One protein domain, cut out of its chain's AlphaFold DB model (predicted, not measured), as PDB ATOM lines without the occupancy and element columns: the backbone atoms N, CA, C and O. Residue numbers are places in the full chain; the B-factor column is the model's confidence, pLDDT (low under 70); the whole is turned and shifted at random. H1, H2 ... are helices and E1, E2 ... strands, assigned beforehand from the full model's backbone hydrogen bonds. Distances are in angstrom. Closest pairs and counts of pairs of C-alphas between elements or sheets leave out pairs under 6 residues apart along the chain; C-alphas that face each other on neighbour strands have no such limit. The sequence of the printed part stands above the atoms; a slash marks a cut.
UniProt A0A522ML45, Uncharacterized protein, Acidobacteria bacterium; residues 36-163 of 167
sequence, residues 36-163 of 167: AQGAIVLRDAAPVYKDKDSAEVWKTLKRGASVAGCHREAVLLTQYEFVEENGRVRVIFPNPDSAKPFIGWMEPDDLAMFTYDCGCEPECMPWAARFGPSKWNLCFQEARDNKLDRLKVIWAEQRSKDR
ATOM      1  N   ALA A  36      62.174 102.728  92.828       88.81
ATOM      2  CA  ALA A  36      62.104 101.305  93.126       88.81
ATOM      3  C   ALA A  36      61.802 100.518  91.839       88.81
ATOM      4  O   ALA A  36      61.531 101.109  90.791       88.81
ATOM      5  N   GLN A  37      61.901  99.191  91.880       92.31
ATOM      6  CA  GLN A  37      61.885  98.329  90.700       92.31
ATOM      7  C   GLN A  37      60.697  97.359  90.690       92.31
ATOM      8  O   GLN A  37      60.360  96.715  91.687       92.31
ATOM      9  N   GLY A  38      60.074  97.235  89.523       93.69
ATOM     10  CA  GLY A  38      59.103  96.196  89.196       93.69
ATOM     11  C   GLY A  38      59.489  95.496  87.900       93.69
ATOM     12  O   GLY A  38      60.402  95.923  87.203       93.69
ATOM     13  N   ALA A  39      58.828  94.398  87.564       95.44
ATOM     14  CA  ALA A  39      59.053  93.693  86.312       95.44
ATOM     15  C   ALA A  39      57.756  93.123  85.745       95.44
ATOM     16  O   ALA A  39      56.787  92.864  86.466       95.44
ATOM     17  N   ILE A  40      57.757  92.932  84.428       95.62
ATOM     18  CA  ILE A  40      56.706  92.238  83.688       95.62
ATOM     19  C   ILE A  40      57.222  90.854  83.299       95.62
ATOM     20  O   ILE A  40      58.298  90.737  82.718       95.62
ATOM     21  N   VAL A  41      56.443  89.814  83.582       95.31
ATOM     22  CA  VAL A  41      56.772  88.430  83.230       95.31
ATOM     23  C   VAL A  41      56.729  88.249  81.706       95.31
ATOM     24  O   VAL A  41      55.722  88.560  81.060       95.31
ATOM     25  N   LEU A  42      57.829  87.757  81.131       92.31
ATOM     26  CA  LEU A  42      58.070  87.677  79.686       92.31
ATOM     27  C   LEU A  42      57.512  86.418  79.013       92.31
ATOM     28  O   LEU A  42      57.130  86.493  77.839       92.31
ATOM     29  N   ARG A  43      57.436  85.284  79.723       91.31
ATOM     30  CA  ARG A  43      56.869  84.023  79.212       91.31
ATOM     31  C   ARG A  43      55.578  83.618  79.912       91.31
ATOM     32  O   ARG A  43      55.283  84.029  81.031       91.31
ATOM     33  N   ASP A  44      54.827  82.755  79.248       90.50
ATOM     34  CA  ASP A  44      53.728  82.030  79.869       90.50
ATOM     35  C   ASP A  44      54.260  80.819  80.647       90.50
ATOM     36  O   ASP A  44      55.237  80.194  80.238       90.50
ATOM     37  N   ALA A  45      53.627  80.517  81.784       91.44
ATOM     38  CA  ALA A  45      54.081  79.522  82.759       91.44
ATOM     39  C   ALA A  45      55.516  79.756  83.289       91.44
ATOM     40  O   ALA A  45      56.256  78.803  83.528       91.44
ATOM     41  N   ALA A  46      55.895  81.020  83.516       92.75
ATOM     42  CA  ALA A  46      57.154  81.360  84.180       92.75
ATOM     43  C   ALA A  46      57.165  80.800  85.621       92.75
ATOM     44  O   ALA A  46      56.209  81.062  86.366       92.75
ATOM     45  N   PRO A  47      58.182  80.020  86.025       93.56
ATOM     46  CA  PRO A  47      58.249  79.410  87.345       93.56
ATOM     47  C   PRO A  47      58.547  80.444  88.433       93.56
ATOM     48  O   PRO A  47      59.411  81.304  88.285       93.56
ATOM     49  N   VAL A  48      57.853  80.314  89.561       93.75
ATOM     50  CA  VAL A  48      58.169  80.991  90.819       93.75
ATOM     51  C   VAL A  48      58.629  79.928  91.806       93.75
ATOM     52  O   VAL A  48      57.841  79.083  92.244       93.75
ATOM     53  N   TYR A  49      59.904  79.977  92.159       92.88
ATOM     54  CA  TYR A  49      60.525  79.086  93.126       92.88
ATOM     55  C   TYR A  49      60.267  79.574  94.551       92.88
ATOM     56  O   TYR A  49      60.138  80.772  94.821       92.88
ATOM     57  N   LYS A  50      60.176  78.621  95.474       89.19
ATOM     58  CA  LYS A  50      59.953  78.871  96.906       89.19
ATOM     59  C   LYS A  50      61.163  79.497  97.599       89.19
ATOM     60  O   LYS A  50      61.009  80.317  98.500       89.19
ATOM     61  N   ASP A  51      62.349  79.103  97.152       87.50
ATOM     62  CA  ASP A  51      63.653  79.503  97.672       87.50
ATOM     63  C   ASP A  51      64.627  79.679  96.497       87.50
ATOM     64  O   ASP A  51      64.378  79.133  95.417       87.50
ATOM     65  N   LYS A  52      65.728  80.410  96.690       85.56
ATOM     66  CA  LYS A  52      66.715  80.662  95.630       85.56
ATOM     67  C   LYS A  52      67.383  79.371  95.164       85.56
ATOM     68  O   LYS A  52      67.479  79.146  93.964       85.56
ATOM     69  N   ASP A  53      67.698  78.469  96.092       87.06
ATOM     70  CA  ASP A  53      68.415  77.217  95.809       87.06
ATOM     71  C   ASP A  53      67.490  76.031  95.476       87.06
ATOM     72  O   ASP A  53      67.955  74.940  95.147       87.06
ATOM     73  N   SER A  54      66.166  76.208  95.560       83.94
ATOM     74  CA  SER A  54      65.214  75.107  95.382       83.94
ATOM     75  C   SER A  54      64.771  74.929  93.929       83.94
ATOM     76  O   SER A  54      64.379  75.884  93.258       83.94
ATOM     77  N   ALA A  55      64.734  73.684  93.454       86.44
ATOM     78  CA  ALA A  55      64.060  73.319  92.205       86.44
ATOM     79  C   ALA A  55      62.519  73.240  92.344       86.44
ATOM     80  O   ALA A  55      61.821  73.070  91.346       86.44
ATOM     81  N   GLU A  56      61.972  73.367  93.562       89.44
ATOM     82  CA  GLU A  56      60.530  73.344  93.847       89.44
ATOM     83  C   GLU A  56      59.837  74.592  93.266       89.44
ATOM     84  O   GLU A  56      59.877  75.684  93.847       89.44
ATOM     85  N   VAL A  57      59.172  74.423  92.117       90.81
ATOM     86  CA  VAL A  57      58.268  75.429  91.538       90.81
ATOM     87  C   VAL A  57      57.011  75.500  92.403       90.81
ATOM     88  O   VAL A  57      56.150  74.624  92.353       90.81
ATOM     89  N   TRP A  58      56.909  76.553  93.205       91.19
ATOM     90  CA  TRP A  58      55.789  76.789  94.117       91.19
ATOM     91  C   TRP A  58      54.565  77.371  93.403       91.19
ATOM     92  O   TRP A  58      53.424  77.091  93.778       91.19
ATOM     93  N   LYS A  59      54.785  78.187  92.369       91.44
ATOM     94  CA  LYS A  59      53.715  78.779  91.557       91.44
ATOM     95  C   LYS A  59      54.201  79.035  90.134       91.44
ATOM     96  O   LYS A  59      55.400  79.040  89.881       91.44
ATOM     97  N   THR A  60      53.280  79.290  89.213       93.25
ATOM     98  CA  THR A  60      53.604  79.778  87.868       93.25
ATOM     99  C   THR A  60      52.863  81.078  87.574       93.25
ATOM    100  O   THR A  60      51.727  81.279  88.014       93.25
ATOM    101  N   LEU A  61      53.517  81.978  86.841       92.69
ATOM    102  CA  LEU A  61      52.941  83.231  86.354       92.69
ATOM    103  C   LEU A  61      52.722  83.171  84.834       92.69
ATOM    104  O   LEU A  61      53.294  82.342  84.127       92.69
ATOM    105  N   LYS A  62      51.841  84.040  84.332       93.75
ATOM    106  CA  LYS A  62      51.536  84.184  82.900       93.75
ATOM    107  C   LYS A  62      52.279  85.382  82.315       93.75
ATOM    108  O   LYS A  62      52.620  86.305  83.058       93.75
ATOM    109  N   ARG A  63      52.446  85.417  80.992       92.69
ATOM    110  CA  ARG A  63      53.009  86.578  80.295       92.69
ATOM    111  C   ARG A  63      52.182  87.825  80.613       92.69
ATOM    112  O   ARG A  63      50.953  87.780  80.639       92.69
ATOM    113  N   GLY A  64      52.854  88.943  80.870       91.19
ATOM    114  CA  GLY A  64      52.200  90.195  81.255       91.19
ATOM    115  C   GLY A  64      51.793  90.286  82.731       91.19
ATOM    116  O   GLY A  64      51.387  91.363  83.169       91.19
ATOM    117  N   ALA A  65      51.932  89.215  83.526       92.62
ATOM    118  CA  ALA A  65      51.849  89.326  84.981       92.62
ATOM    119  C   ALA A  65      52.943  90.271  85.503       92.62
ATOM    120  O   ALA A  65      53.997  90.426  84.887       92.62
ATOM    121  N   SER A  66      52.689  90.922  86.634       92.75
ATOM    122  CA  SER A  66      53.590  91.927  87.207       92.75
ATOM    123  C   SER A  66      54.136  91.449  88.543       92.75
ATOM    124  O   SER A  66      53.408  90.815  89.309       92.75
ATOM    125  N   VAL A  67      55.384  91.802  88.835       93.94
ATOM    126  CA  VAL A  67      56.056  91.542  90.114       93.94
ATOM    127  C   VAL A  67      56.847  92.775  90.556       93.94
ATOM    128  O   VAL A  67      57.259  93.576  89.720       93.94
ATOM    129  N   ALA A  68      57.078  92.931  91.854       92.50
ATOM    130  CA  ALA A  68      57.981  93.929  92.424       92.50
ATOM    131  C   ALA A  68      59.271  93.260  92.915       92.50
ATOM    132  O   ALA A  68      59.229  92.108  93.352       92.50
ATOM    133  N   GLY A  69      60.391  93.983  92.871       90.12
ATOM    134  CA  GLY A  69      61.626  93.556  93.527       90.12
ATOM    135  C   GLY A  69      61.497  93.611  95.049       90.12
ATOM    136  O   GLY A  69      60.711  94.399  95.583       90.12
ATOM    137  N   CYS A  70      62.239  92.762  95.758       84.94
ATOM    138  CA  CYS A  70      62.344  92.809  97.215       84.94
ATOM    139  C   CYS A  70      63.691  92.259  97.688       84.94
ATOM    140  O   CYS A  70      63.856  91.050  97.873       84.94
ATOM    141  N   HIS A  71      64.623  93.158  97.972       82.00
ATOM    142  CA  HIS A  71      65.831  92.852  98.716       82.00
ATOM    143  C   HIS A  71      65.639  93.173 100.212       82.00
ATOM    144  O   HIS A  71      64.859  94.048 100.599       82.00
ATOM    145  N   ARG A  72      66.331  92.433 101.085       68.38
ATOM    146  CA  ARG A  72      66.360  92.682 102.535       68.38
ATOM    147  C   ARG A  72      67.800  92.825 102.992       68.38
ATOM    148  O   ARG A  72      68.418  91.857 103.420       68.38
ATOM    149  N   GLU A  73      68.277  94.055 102.919       59.12
ATOM    150  CA  GLU A  73      69.625  94.444 103.330       59.12
ATOM    151  C   GLU A  73      69.781  94.411 104.864       59.12
ATOM    152  O   GLU A  73      70.837  94.070 105.390       59.12
ATOM    153  N   ALA A  74      68.699  94.696 105.607       55.44
ATOM    154  CA  ALA A  74      68.657  94.587 107.065       55.44
ATOM    155  C   ALA A  74      67.276  94.142 107.579       55.44
ATOM    156  O   ALA A  74      66.264  94.241 106.886       55.44
ATOM    157  N   VAL A  75      67.213  93.704 108.843       51.75
ATOM    158  CA  VAL A  75      65.994  93.172 109.502       51.75
ATOM    159  C   VAL A  75      64.792  94.130 109.434       51.75
ATOM    160  O   VAL A  75      63.652  93.671 109.392       51.75
ATOM    161  N   LEU A  76      65.044  95.444 109.391       55.91
ATOM    162  CA  LEU A  76      64.030  96.506 109.345       55.91
ATOM    163  C   LEU A  76      64.021  97.312 108.032       55.91
ATOM    164  O   LEU A  76      63.226  98.236 107.907       55.91
ATOM    165  N   LEU A  77      64.877  96.985 107.055       62.97
ATOM    166  CA  LEU A  77      64.963  97.700 105.776       62.97
ATOM    167  C   LEU A  77      64.690  96.732 104.620       62.97
ATOM    168  O   LEU A  77      65.522  95.895 104.269       62.97
ATOM    169  N   THR A  78      63.496  96.854 104.038       70.50
ATOM    170  CA  THR A  78      63.144  96.197 102.774       70.50
ATOM    171  C   THR A  78      63.358  97.199 101.644       70.50
ATOM    172  O   THR A  78      62.688  98.228 101.604       70.50
ATOM    173  N   GLN A  79      64.294  96.903 100.744       81.00
ATOM    174  CA  GLN A  79      64.526  97.677  99.527       81.00
ATOM    175  C   GLN A  79      63.695  97.052  98.399       81.00
ATOM    176  O   GLN A  79      63.750  95.840  98.176       81.00
ATOM    177  N   TYR A  80      62.901  97.847  97.680       85.31
ATOM    178  CA  TYR A  80      62.054  97.340  96.593       85.31
ATOM    179  C   TYR A  80      62.817  97.294  95.266       85.31
ATOM    180  O   TYR A  80      62.500  98.005  94.317       85.31
ATOM    181  N   GLU A  81      63.853  96.461  95.225       88.75
ATOM    182  CA  GLU A  81      64.776  96.280  94.103       88.75
ATOM    183  C   GLU A  81      65.040  94.791  93.828       88.75
ATOM    184  O   GLU A  81      64.801  93.934  94.685       88.75
ATOM    185  N   PHE A  82      65.502  94.469  92.620       89.12
ATOM    186  CA  PHE A  82      65.938  93.126  92.253       89.12
ATOM    187  C   PHE A  82      67.438  92.984  92.514       89.12
ATOM    188  O   PHE A  82      68.262  93.409  91.707       89.12
ATOM    189  N   VAL A  83      67.786  92.345  93.629       89.62
ATOM    190  CA  VAL A  83      69.121  91.771  93.833       89.62
ATOM    191  C   VAL A  83      69.080  90.311  93.395       89.62
ATOM    192  O   VAL A  83      68.128  89.590  93.709       89.62
ATOM    193  N   GLU A  84      70.095  89.894  92.643       90.75
ATOM    194  CA  GLU A  84      70.278  88.507  92.231       90.75
ATOM    195  C   GLU A  84      71.032  87.728  93.315       90.75
ATOM    196  O   GLU A  84      72.112  88.125  93.753       90.75
ATOM    197  N   GLU A  85      70.474  86.596  93.731       89.31
ATOM    198  CA  GLU A  85      71.135  85.613  94.578       89.31
ATOM    199  C   GLU A  85      71.043  84.250  93.881       89.31
ATOM    200  O   GLU A  85      69.952  83.766  93.582       89.31
ATOM    201  N   ASN A  86      72.193  83.622  93.622       89.19
ATOM    202  CA  ASN A  86      72.302  82.286  93.020       89.19
ATOM    203  C   ASN A  86      71.543  82.144  91.676       89.19
ATOM    204  O   ASN A  86      70.839  81.161  91.448       89.19
ATOM    205  N   GLY A  87      71.680  83.132  90.779       89.50
ATOM    206  CA  GLY A  87      71.059  83.132  89.444       89.50
ATOM    207  C   GLY A  87      69.580  83.531  89.419       89.50
ATOM    208  O   GLY A  87      68.921  83.392  88.388       89.50
ATOM    209  N   ARG A  88      69.018  83.983  90.549       93.00
ATOM    210  CA  ARG A  88      67.593  84.313  90.686       93.00
ATOM    211  C   ARG A  88      67.378  85.612  91.438       93.00
ATOM    212  O   ARG A  88      68.076  85.916  92.399       93.00
ATOM    213  N   VAL A  89      66.343  86.348  91.053       93.31
ATOM    214  CA  VAL A  89      65.910  87.564  91.746       93.31
ATOM    215  C   VAL A  89      64.686  87.286  92.609       93.31
ATOM    216  O   VAL A  89      63.813  86.480  92.266       93.31
ATOM    217  N   ARG A  90      64.608  87.968  93.752       92.75
ATOM    218  CA  ARG A  90      63.485  87.838  94.680       92.75
ATOM    219  C   ARG A  90      62.315  88.720  94.254       92.75
ATOM    220  O   ARG A  90      62.472  89.923  94.047       92.75
ATOM    221  N   VAL A  91      61.132  88.117  94.164       92.94
ATOM    222  CA  VAL A  91      59.914  88.743  93.639       92.94
ATOM    223  C   VAL A  91      58.798  88.801  94.681       92.94
ATOM    224  O   VAL A  91      58.629  87.886  95.491       92.94
ATOM    225  N   ILE A  92      57.987  89.858  94.619       91.94
ATOM    226  CA  ILE A  92      56.717  89.991  95.346       91.94
ATOM    227  C   ILE A  92      55.574  90.240  94.362       91.94
ATOM    228  O   ILE A  92      55.744  90.968  93.386       91.94
ATOM    229  N   PHE A  93      54.394  89.669  94.617       90.62
ATOM    230  CA  PHE A  93      53.188  89.924  93.823       90.62
ATOM    231  C   PHE A  93      51.887  89.832  94.645       90.62
ATOM    232  O   PHE A  93      51.830  89.102  95.638       90.62
ATOM    233  N   PRO A  94      50.821  90.555  94.243       86.88
ATOM    234  CA  PRO A  94      49.482  90.473  94.810       86.88
ATOM    235  C   PRO A  94      48.993  89.064  95.133       86.88
ATOM    236  O   PRO A  94      49.031  88.151  94.306       86.88
ATOM    237  N   ASN A  95      48.444  88.937  96.335       85.38
ATOM    238  CA  ASN A  95      47.617  87.817  96.736       85.38
ATOM    239  C   ASN A  95      46.143  88.257  96.642       85.38
ATOM    240  O   ASN A  95      45.780  89.227  97.310       85.38
ATOM    241  N   PRO A  96      45.291  87.613  95.820       80.38
ATOM    242  CA  PRO A  96      43.876  87.973  95.745       80.38
ATOM    243  C   PRO A  96      43.127  87.625  97.042       80.38
ATOM    244  O   PRO A  96      42.153  88.294  97.378       80.38
ATOM    245  N   ASP A  97      43.623  86.639  97.791       81.94
ATOM    246  CA  ASP A  97      42.968  86.056  98.964       81.94
ATOM    247  C   ASP A  97      43.473  86.662 100.291       81.94
ATOM    248  O   ASP A  97      43.034  86.268 101.372       81.94
ATOM    249  N   SER A  98      44.430  87.604 100.253       79.50
ATOM    250  CA  SER A  98      45.014  88.190 101.466       79.50
ATOM    251  C   SER A  98      45.620  89.582 101.275       79.50
ATOM    252  O   SER A  98      46.125  89.934 100.210       79.50
ATOM    253  N   ALA A  99      45.672  90.344 102.369       78.38
ATOM    254  CA  ALA A  99      46.494  91.550 102.477       78.38
ATOM    255  C   ALA A  99      48.005  91.246 102.406       78.38
ATOM    256  O   ALA A  99      48.788  92.109 102.024       78.38
ATOM    257  N   LYS A 100      48.431  90.023 102.764       82.25
ATOM    258  CA  LYS A 100      49.833  89.597 102.652       82.25
ATOM    259  C   LYS A 100      50.138  89.186 101.205       82.25
ATOM    260  O   LYS A 100      49.560  88.188 100.759       82.25
ATOM    261  N   PRO A 101      51.028  89.889 100.480       85.38
ATOM    262  CA  PRO A 101      51.400  89.501  99.127       85.38
ATOM    263  C   PRO A 101      52.181  88.181  99.126       85.38
ATOM    264  O   PRO A 101      52.760  87.768 100.133       85.38
ATOM    265  N   PHE A 102      52.202  87.522  97.974       89.19
ATOM    266  CA  PHE A 102      53.048  86.362  97.732       89.19
ATOM    267  C   PHE A 102      54.503  86.801  97.522       89.19
ATOM    268  O   PHE A 102      54.756  87.847  96.927       89.19
ATOM    269  N   ILE A 103      55.451  85.991  98.000       90.31
ATOM    270  CA  ILE A 103      56.897  86.217  97.882       90.31
ATOM    271  C   ILE A 103      57.525  84.929  97.344       90.31
ATOM    272  O   ILE A 103      57.172  83.851  97.815       90.31
ATOM    273  N   GLY A 104      58.450  85.037  96.395       91.94
ATOM    274  CA  GLY A 104      59.195  83.901  95.850       91.94
ATOM    275  C   GLY A 104      60.430  84.351  95.076       91.94
ATOM    276  O   GLY A 104      60.878  85.488  95.226       91.94
ATOM    277  N   TRP A 105      60.958  83.469  94.235       94.50
ATOM    278  CA  TRP A 105      62.154  83.698  93.421       94.50
ATOM    279  C   TRP A 105      61.885  83.373  91.953       94.50
ATOM    280  O   TRP A 105      61.129  82.448  91.658       94.50
ATOM    281  N   MET A 106      62.498  84.114  91.034       94.25
ATOM    282  CA  MET A 106      62.382  83.905  89.587       94.25
ATOM    283  C   MET A 106      63.736  84.107  88.905       94.25
ATOM    284  O   MET A 106      64.597  84.815  89.421       94.25
ATOM    285  N   GLU A 107      63.913  83.505  87.733       94.25
ATOM    286  CA  GLU A 107      65.065  83.764  86.863       94.25
ATOM    287  C   GLU A 107      64.946  85.186  86.263       94.25
ATOM    288  O   GLU A 107      63.843  85.589  85.880       94.25
ATOM    289  N   PRO A 108      66.033  85.982  86.197       93.38
ATOM    290  CA  PRO A 108      65.970  87.360  85.701       93.38
ATOM    291  C   PRO A 108      65.586  87.440  84.214       93.38
ATOM    292  O   PRO A 108      64.893  88.375  83.819       93.38
ATOM    293  N   ASP A 109      65.940  86.433  83.412       93.88
ATOM    294  CA  ASP A 109      65.596  86.354  81.984       93.88
ATOM    295  C   ASP A 109      64.080  86.229  81.726       93.88
ATOM    296  O   ASP A 109      63.588  86.606  80.661       93.88
ATOM    297  N   ASP A 110      63.305  85.778  82.719       93.25
ATOM    298  CA  ASP A 110      61.839  85.758  82.660       93.25
ATOM    299  C   ASP A 110      61.195  87.125  82.948       93.25
ATOM    300  O   ASP A 110      59.966  87.248  82.896       93.25
ATOM    301  N   LEU A 111      61.985  88.159  83.264       94.25
ATOM    302  CA  LEU A 111      61.513  89.406  83.864       94.25
ATOM    303  C   LEU A 111      61.984  90.663  83.120       94.25
ATOM    304  O   LEU A 111      63.099  91.157  83.269       94.25
ATOM    305  N   ALA A 112      61.058  91.302  82.409       94.19
ATOM    306  CA  ALA A 112      61.280  92.614  81.818       94.19
ATOM    307  C   ALA A 112      61.156  93.726  82.875       94.19
ATOM    308  O   ALA A 112      60.084  94.312  83.061       94.19
ATOM    309  N   MET A 113      62.270  94.031  83.542       93.50
ATOM    310  CA  MET A 113      62.368  95.039  84.606       93.50
ATOM    311  C   MET A 113      62.002  96.469  84.156       93.50
ATOM    312  O   MET A 113      62.188  96.861  82.998       93.50
ATOM    313  N   PHE A 114      61.490  97.261  85.094       93.06
ATOM    314  CA  PHE A 114      61.142  98.677  84.996       93.06
ATOM    315  C   PHE A 114      61.349  99.371  86.352       93.06
ATOM    316  O   PHE A 114      61.366  98.722  87.396       93.06
ATOM    317  N   THR A 115      61.460 100.698  86.354       92.00
ATOM    318  CA  THR A 115      61.492 101.509  87.584       92.00
ATOM    319  C   THR A 115      60.183 102.263  87.780       92.00
ATOM    320  O   THR A 115      59.641 102.789  86.808       92.00
ATOM    321  N   TYR A 116      59.719 102.376  89.022       88.88
ATOM    322  CA  TYR A 116      58.610 103.236  89.438       88.88
ATOM    323  C   TYR A 116      59.081 104.253  90.489       88.88
ATOM    324  O   TYR A 116      60.110 104.057  91.143       88.88
ATOM    325  N   ASP A 117      58.350 105.359  90.623       88.25
ATOM    326  CA  ASP A 117      58.629 106.385  91.631       88.25
ATOM    327  C   ASP A 117      57.992 106.010  92.979       88.25
ATOM    328  O   ASP A 117      56.869 105.498  93.027       88.25
ATOM    329  N   CYS A 118      58.697 106.262  94.081       84.62
ATOM    330  CA  CYS A 118      58.180 105.999  95.421       84.62
ATOM    331  C   CYS A 118      57.120 107.009  95.893       84.62
ATOM    332  O   CYS A 118      56.482 106.761  96.911       84.62
ATOM    333  N   GLY A 119      56.918 108.135  95.200       81.44
ATOM    334  CA  GLY A 119      56.074 109.245  95.657       81.44
ATOM    335  C   GLY A 119      54.594 108.923  95.920       81.44
ATOM    336  O   GLY A 119      53.919 109.721  96.567       81.44
ATOM    337  N   CYS A 120      54.080 107.777  95.461       80.25
ATOM    338  CA  CYS A 120      52.676 107.397  95.653       80.25
ATOM    339  C   CYS A 120      52.338 106.763  97.016       80.25
ATOM    340  O   CYS A 120      51.174 106.809  97.405       80.25
ATOM    341  N   GLU A 121      53.289 106.139  97.721       83.00
ATOM    342  CA  GLU A 121      53.029 105.422  98.984       83.00
ATOM    343  C   GLU A 121      54.225 105.543  99.950       83.00
ATOM    344  O   GLU A 121      55.370 105.682  99.508       83.00
ATOM    345  N   PRO A 122      54.006 105.446 101.276       76.88
ATOM    346  CA  PRO A 122      55.093 105.402 102.250       76.88
ATOM    347  C   PRO A 122      56.100 104.276 101.970       76.88
ATOM    348  O   PRO A 122      55.760 103.225 101.427       76.88
ATOM    349  N   GLU A 123      57.350 104.489 102.389       74.94
ATOM    350  CA  GLU A 123      58.417 103.473 102.376       74.94
ATOM    351  C   GLU A 123      58.699 102.829 101.003       74.94
ATOM    352  O   GLU A 123      59.238 101.728 100.946       74.94
ATOM    353  N   CYS A 124      58.367 103.501  99.891       79.75
ATOM    354  CA  CYS A 124      58.445 102.938  98.535       79.75
ATOM    355  C   CYS A 124      57.541 101.709  98.295       79.75
ATOM    356  O   CYS A 124      57.757 101.000  97.317       79.75
ATOM    357  N   MET A 125      56.543 101.428  99.146       83.19
ATOM    358  CA  MET A 125      55.726 100.213  99.022       83.19
ATOM    359  C   MET A 125      55.034 100.123  97.648       83.19
ATOM    360  O   MET A 125      54.243 101.006  97.312       83.19
ATOM    361  N   PRO A 126      55.245  99.052  96.853       84.31
ATOM    362  CA  PRO A 126      54.640  98.917  95.525       84.31
ATOM    363  C   PRO A 126      53.127  98.668  95.583       84.31
ATOM    364  O   PRO A 126      52.439  98.817  94.573       84.31
ATOM    365  N   TRP A 127      52.593  98.269  96.741       84.88
ATOM    366  CA  TRP A 127      51.165  98.085  96.996       84.88
ATOM    367  C   TRP A 127      50.565  99.274  97.754       84.88
ATOM    368  O   TRP A 127      51.245  99.933  98.532       84.88
ATOM    369  N   ALA A 128      49.270  99.515  97.558       80.25
ATOM    370  CA  ALA A 128      48.539 100.545  98.281       80.25
ATOM    371  C   ALA A 128      48.288 100.135  99.742       80.25
ATOM    372  O   ALA A 128      47.758  99.046  99.992       80.25
ATOM    373  N   ALA A 129      48.604 101.004 100.705       70.50
ATOM    374  CA  ALA A 129      48.436 100.732 102.134       70.50
ATOM    375  C   ALA A 129      46.955 100.805 102.577       70.50
ATOM    376  O   ALA A 129      46.504 101.781 103.177       70.50
ATOM    377  N   ARG A 130      46.156  99.776 102.251       71.19
ATOM    378  CA  ARG A 130      44.702  99.727 102.521       71.19
ATOM    379  C   ARG A 130      44.257  98.386 103.104       71.19
ATOM    380  O   ARG A 130      44.800  97.339 102.768       71.19
ATOM    381  N   PHE A 131      43.204  98.407 103.925       64.50
ATOM    382  CA  PHE A 131      42.534  97.193 104.400       64.50
ATOM    383  C   PHE A 131      41.845  96.463 103.233       64.50
ATOM    384  O   PHE A 131      40.861  96.953 102.680       64.50
ATOM    385  N   GLY A 132      42.360  95.293 102.853       69.25
ATOM    386  CA  GLY A 132      41.826  94.459 101.773       69.25
ATOM    387  C   GLY A 132      42.905  93.572 101.140       69.25
ATOM    388  O   GLY A 132      44.002  93.472 101.688       69.25
ATOM    389  N   PRO A 133      42.622  92.927  99.994       74.44
ATOM    390  CA  PRO A 133      43.632  92.214  99.211       74.44
ATOM    391  C   PRO A 133      44.771  93.136  98.772       74.44
ATOM    392  O   PRO A 133      44.528  94.296  98.428       74.44
ATOM    393  N   SER A 134      45.996  92.610  98.720       76.50
ATOM    394  CA  SER A 134      47.166  93.361  98.252       76.50
ATOM    395  C   SER A 134      46.967  93.832  96.804       76.50
ATOM    396  O   SER A 134      46.891  93.012  95.891       76.50
ATOM    397  N   LYS A 135      46.928  95.148  96.570       83.81
ATOM    398  CA  LYS A 135      46.792  95.768  95.238       83.81
ATOM    399  C   LYS A 135      47.939  96.733  94.990       83.81
ATOM    400  O   LYS A 135      48.330  97.439  95.908       83.81
ATOM    401  N   TRP A 136      48.437  96.795  93.757       88.50
ATOM    402  CA  TRP A 136      49.468  97.756  93.354       88.50
ATOM    403  C   TRP A 136      49.046  99.216  93.600       88.50
ATOM    404  O   TRP A 136      47.867  99.552  93.465       88.50
ATOM    405  N   ASN A 137      50.005 100.078  93.941       90.19
ATOM    406  CA  ASN A 137      49.805 101.522  94.066       90.19
ATOM    407  C   ASN A 137      49.664 102.195  92.681       90.19
ATOM    408  O   ASN A 137      49.720 101.516  91.653       90.19
ATOM    409  N   LEU A 138      49.433 103.511  92.624       90.44
ATOM    410  CA  LEU A 138      49.257 104.216  91.347       90.44
ATOM    411  C   LEU A 138      50.552 104.259  90.509       90.44
ATOM    412  O   LEU A 138      50.558 103.747  89.394       90.44
ATOM    413  N   CYS A 139      51.658 104.758  91.068       90.31
ATOM    414  CA  CYS A 139      52.966 104.869  90.408       90.31
ATOM    415  C   CYS A 139      53.466 103.516  89.862       90.31
ATOM    416  O   CYS A 139      54.037 103.441  88.774       90.31
ATOM    417  N   PHE A 140      53.233 102.425  90.600       91.69
ATOM    418  CA  PHE A 140      53.568 101.071  90.163       91.69
ATOM    419  C   PHE A 140      52.698 100.631  88.980       91.69
ATOM    420  O   PHE A 140      53.212 100.023  88.046       91.69
ATOM    421  N   GLN A 141      51.394 100.934  88.991       92.31
ATOM    422  CA  GLN A 141      50.496 100.620  87.875       92.31
ATOM    423  C   GLN A 141      50.845 101.420  86.619       92.31
ATOM    424  O   GLN A 141      50.936 100.837  85.544       92.31
ATOM    425  N   GLU A 142      51.127 102.714  86.754       92.31
ATOM    426  CA  GLU A 142      51.552 103.567  85.643       92.31
ATOM    427  C   GLU A 142      52.869 103.072  85.029       92.31
ATOM    428  O   GLU A 142      52.968 102.919  83.810       92.31
ATOM    429  N   ALA A 143      53.873 102.747  85.849       92.44
ATOM    430  CA  ALA A 143      55.146 102.212  85.367       92.44
ATOM    431  C   ALA A 143      55.003 100.803  84.752       92.44
ATOM    432  O   ALA A 143      55.587 100.527  83.698       92.44
ATOM    433  N   ARG A 144      54.173  99.938  85.358       94.06
ATOM    434  CA  ARG A 144      53.782  98.621  84.827       94.06
ATOM    435  C   ARG A 144      53.167  98.754  83.441       94.06
ATOM    436  O   ARG A 144      53.608  98.062  82.529       94.06
ATOM    437  N   ASP A 145      52.165  99.612  83.280       93.38
ATOM    438  CA  ASP A 145      51.395  99.716  82.038       93.38
ATOM    439  C   ASP A 145      52.237 100.339  80.921       93.38
ATOM    440  O   ASP A 145      52.317  99.774  79.830       93.38
ATOM    441  N   ASN A 146      53.015 101.386  81.227       92.88
ATOM    442  CA  ASN A 146      54.011 101.943  80.304       92.88
ATOM    443  C   ASN A 146      55.051 100.903  79.840       92.88
ATOM    444  O   ASN A 146      55.472 100.925  78.680       92.88
ATOM    445  N   LYS A 147      55.491  99.987  80.716       93.69
ATOM    446  CA  LYS A 147      56.398  98.889  80.336       93.69
ATOM    447  C   LYS A 147      55.672  97.819  79.517       93.69
ATOM    448  O   LYS A 147      56.212  97.355  78.513       93.69
ATOM    449  N   LEU A 148      54.469  97.431  79.933       92.56
ATOM    450  CA  LEU A 148      53.660  96.389  79.308       92.56
ATOM    451  C   LEU A 148      53.229  96.772  77.886       92.56
ATOM    452  O   LEU A 148      53.271  95.923  77.001       92.56
ATOM    453  N   ASP A 149      52.886  98.034  77.629       93.44
ATOM    454  CA  ASP A 149      52.501  98.491  76.289       93.44
ATOM    455  C   ASP A 149      53.690  98.520  75.320       93.44
ATOM    456  O   ASP A 149      53.565  98.062  74.183       93.44
ATOM    457  N   ARG A 150      54.885  98.910  75.788       92.12
ATOM    458  CA  ARG A 150      56.129  98.758  75.008       92.12
ATOM    459  C   ARG A 150      56.410  97.287  74.673       92.12
ATOM    460  O   ARG A 150      56.803  96.980  73.552       92.12
ATOM    461  N   LEU A 151      56.168  96.369  75.613       91.25
ATOM    462  CA  LEU A 151      56.315  94.926  75.382       91.25
ATOM    463  C   LEU A 151      55.274  94.378  74.393       91.25
ATOM    464  O   LEU A 151      55.637  93.578  73.538       91.25
ATOM    465  N   LYS A 152      54.014  94.839  74.439       91.69
ATOM    466  CA  LYS A 152      52.976  94.462  73.456       91.69
ATOM    467  C   LYS A 152      53.390  94.806  72.023       91.69
ATOM    468  O   LYS A 152      53.168  93.984  71.137       91.69
ATOM    469  N   VAL A 153      54.003  95.974  71.798       91.88
ATOM    470  CA  VAL A 153      54.522  96.375  70.474       91.88
ATOM    471  C   VAL A 153      55.635  95.426  70.018       91.88
ATOM    472  O   VAL A 153      55.538  94.855  68.934       91.88
ATOM    473  N   ILE A 154      56.629  95.165  70.874       89.69
ATOM    474  CA  ILE A 154      57.741  94.245  70.569       89.69
ATOM    475  C   ILE A 154      57.223  92.830  70.251       89.69
ATOM    476  O   ILE A 154      57.632  92.231  69.258       89.69
ATOM    477  N   TRP A 155      56.278  92.304  71.037       88.25
ATOM    478  CA  TRP A 155      55.672  90.987  70.805       88.25
ATOM    479  C   TRP A 155      54.811  90.926  69.531       88.25
ATOM    480  O   TRP A 155      54.656  89.848  68.953       88.25
ATOM    481  N   ALA A 156      54.237  92.049  69.089       89.31
ATOM    482  CA  ALA A 156      53.514  92.132  67.821       89.31
ATOM    483  C   ALA A 156      54.481  92.136  66.624       89.31
ATOM    484  O   ALA A 156      54.254  91.400  65.666       89.31
ATOM    485  N   GLU A 157      55.582  92.889  66.710       88.81
ATOM    486  CA  GLU A 157      56.651  92.884  65.703       88.81
ATOM    487  C   GLU A 157      57.360  91.532  65.576       88.81
ATOM    488  O   GLU A 157      57.722  91.130  64.475       88.81
ATOM    489  N   GLN A 158      57.602  90.839  66.691       85.75
ATOM    490  CA  GLN A 158      58.163  89.487  66.665       85.75
ATOM    491  C   GLN A 158      57.207  88.546  65.928       85.75
ATOM    492  O   GLN A 158      57.590  87.929  64.944       85.75
ATOM    493  N   ARG A 159      55.917  88.558  66.289       86.12
ATOM    494  CA  ARG A 159      54.894  87.711  65.657       86.12
ATOM    495  C   ARG A 159      54.716  87.943  64.151       86.12
ATOM    496  O   ARG A 159      54.308  87.007  63.467       86.12
ATOM    497  N   SER A 160      54.967  89.148  63.630       83.44
ATOM    498  CA  SER A 160      54.955  89.381  62.178       83.44
ATOM    499  C   SER A 160      56.235  88.889  61.497       83.44
ATOM    500  O   SER A 160      56.153  88.329  60.410       83.44
ATOM    501  N   LYS A 161      57.400  89.014  62.145       79.50
ATOM    502  CA  LYS A 161      58.685  88.476  61.653       79.50
ATOM    503  C   LYS A 161      58.738  86.942  61.698       79.50
ATOM    504  O   LYS A 161      59.327  86.338  60.812       79.50
ATOM    505  N   ASP A 162      58.068  86.326  62.672       78.00
ATOM    506  CA  ASP A 162      57.937  84.869  62.842       78.00
ATOM    507  C   ASP A 162      56.878  84.239  61.909       78.00
ATOM    508  O   ASP A 162      56.671  83.024  61.925       78.00
ATOM    509  N   ARG A 163      56.182  85.052  61.100       68.62
ATOM    510  CA  ARG A 163      55.248  84.598  60.060       68.62
ATOM    511  C   ARG A 163      55.521  85.302  58.720       68.62
ATOM    512  O   ARG A 163      54.672  86.072  58.267       68.62
TER     513      ARG A 163
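Overview. This is residues 36 to 163 of the 167 residues of an uncharacterized protein of Acidobacteria bacterium (UniProt A0A522ML45). A strongly twisted sheet of five short strands makes the body, and the hairpin E2 E3 lies partly face to face with it, strands crossed, as a small sandwich. The long helix H1 packs on one face of the sheet, over E1 and E9, and its end, with residues 156 to 163, of which 156 to 161 belong to H1, sticks out; the small hairpin E5 E6 runs on from E4. The printed part has 128 residues with nine named strands, E1 to E9, then H1, of mixed class. The sheet's order is E8 E7 E4 E1 E9, antiparallel throughout. The whole is compact, with a radius of gyration of the C-alphas of 14.8 A and spans of 51 by 34 by 27 A.

Arrangement. Begin at E1, residues 36 to 41, an inner strand: it is antiparallel to the edge strand E9, residues 111 to 117, with N 38 and O 114 2.9 A apart, within hydrogen-bond range. E1 is also antiparallel to E4, residues 66 to 69, where N 67 and O 39 are 3.0 A apart. E4 in turn is antiparallel to E7, residues 88 to 93, with N 92 and O 68 at 2.9 A. The hairpin of E7 and E8, residues 102 to 106, has N 91 and O 104 at 2.8 A. Next find the hairpin of E2, residues 46 to 49, and E3, residues 57 to 61, with N 48 and O 59 at 2.8 A. It forms a sandwich, two sheets face to face, with the five-stranded sheet, their strands at 87 degrees; the closest C-alphas of E2 and E8, of Tyr 49 and Trp 105, are 4.9 A apart. E4 runs on at 26 degrees into E5, residues 71 to 74, which forms a hairpin with E6, residues 77 to 79, N 71 and O 79 being 2.8 A apart. H1, residues 138 to 161, is on the sheet, making two layers, at a height of 8.8 A, over E1 and E9, slantwise at 35 degrees to E1 on the local plane. Its closest C-alphas to E9 are those of Ala 143 and Tyr 116, 5.4 A apart; 19 of its 20 O i to N i+4 pairs are within range.

Along the chain. Find C-alpha 36 at (62.104, 101.305, 93.126), where E1 begins its 17.1 A. E7 spans 15.8 A and E9 18.9 A. H1 runs 34.9 A, from C-alpha 138 at (49.257, 104.216, 91.347) to C-alpha 161 at (58.685, 88.476, 61.653).

Size, cuts and confidence. The farthest C-alphas, of Leu 76 and Arg 163, are 51.5 A apart. The printed part has no cut; the link E9 to H1, 20 residues, is long. Confidence is under 70 at residues 72 to 77, 131 to 132 and 163.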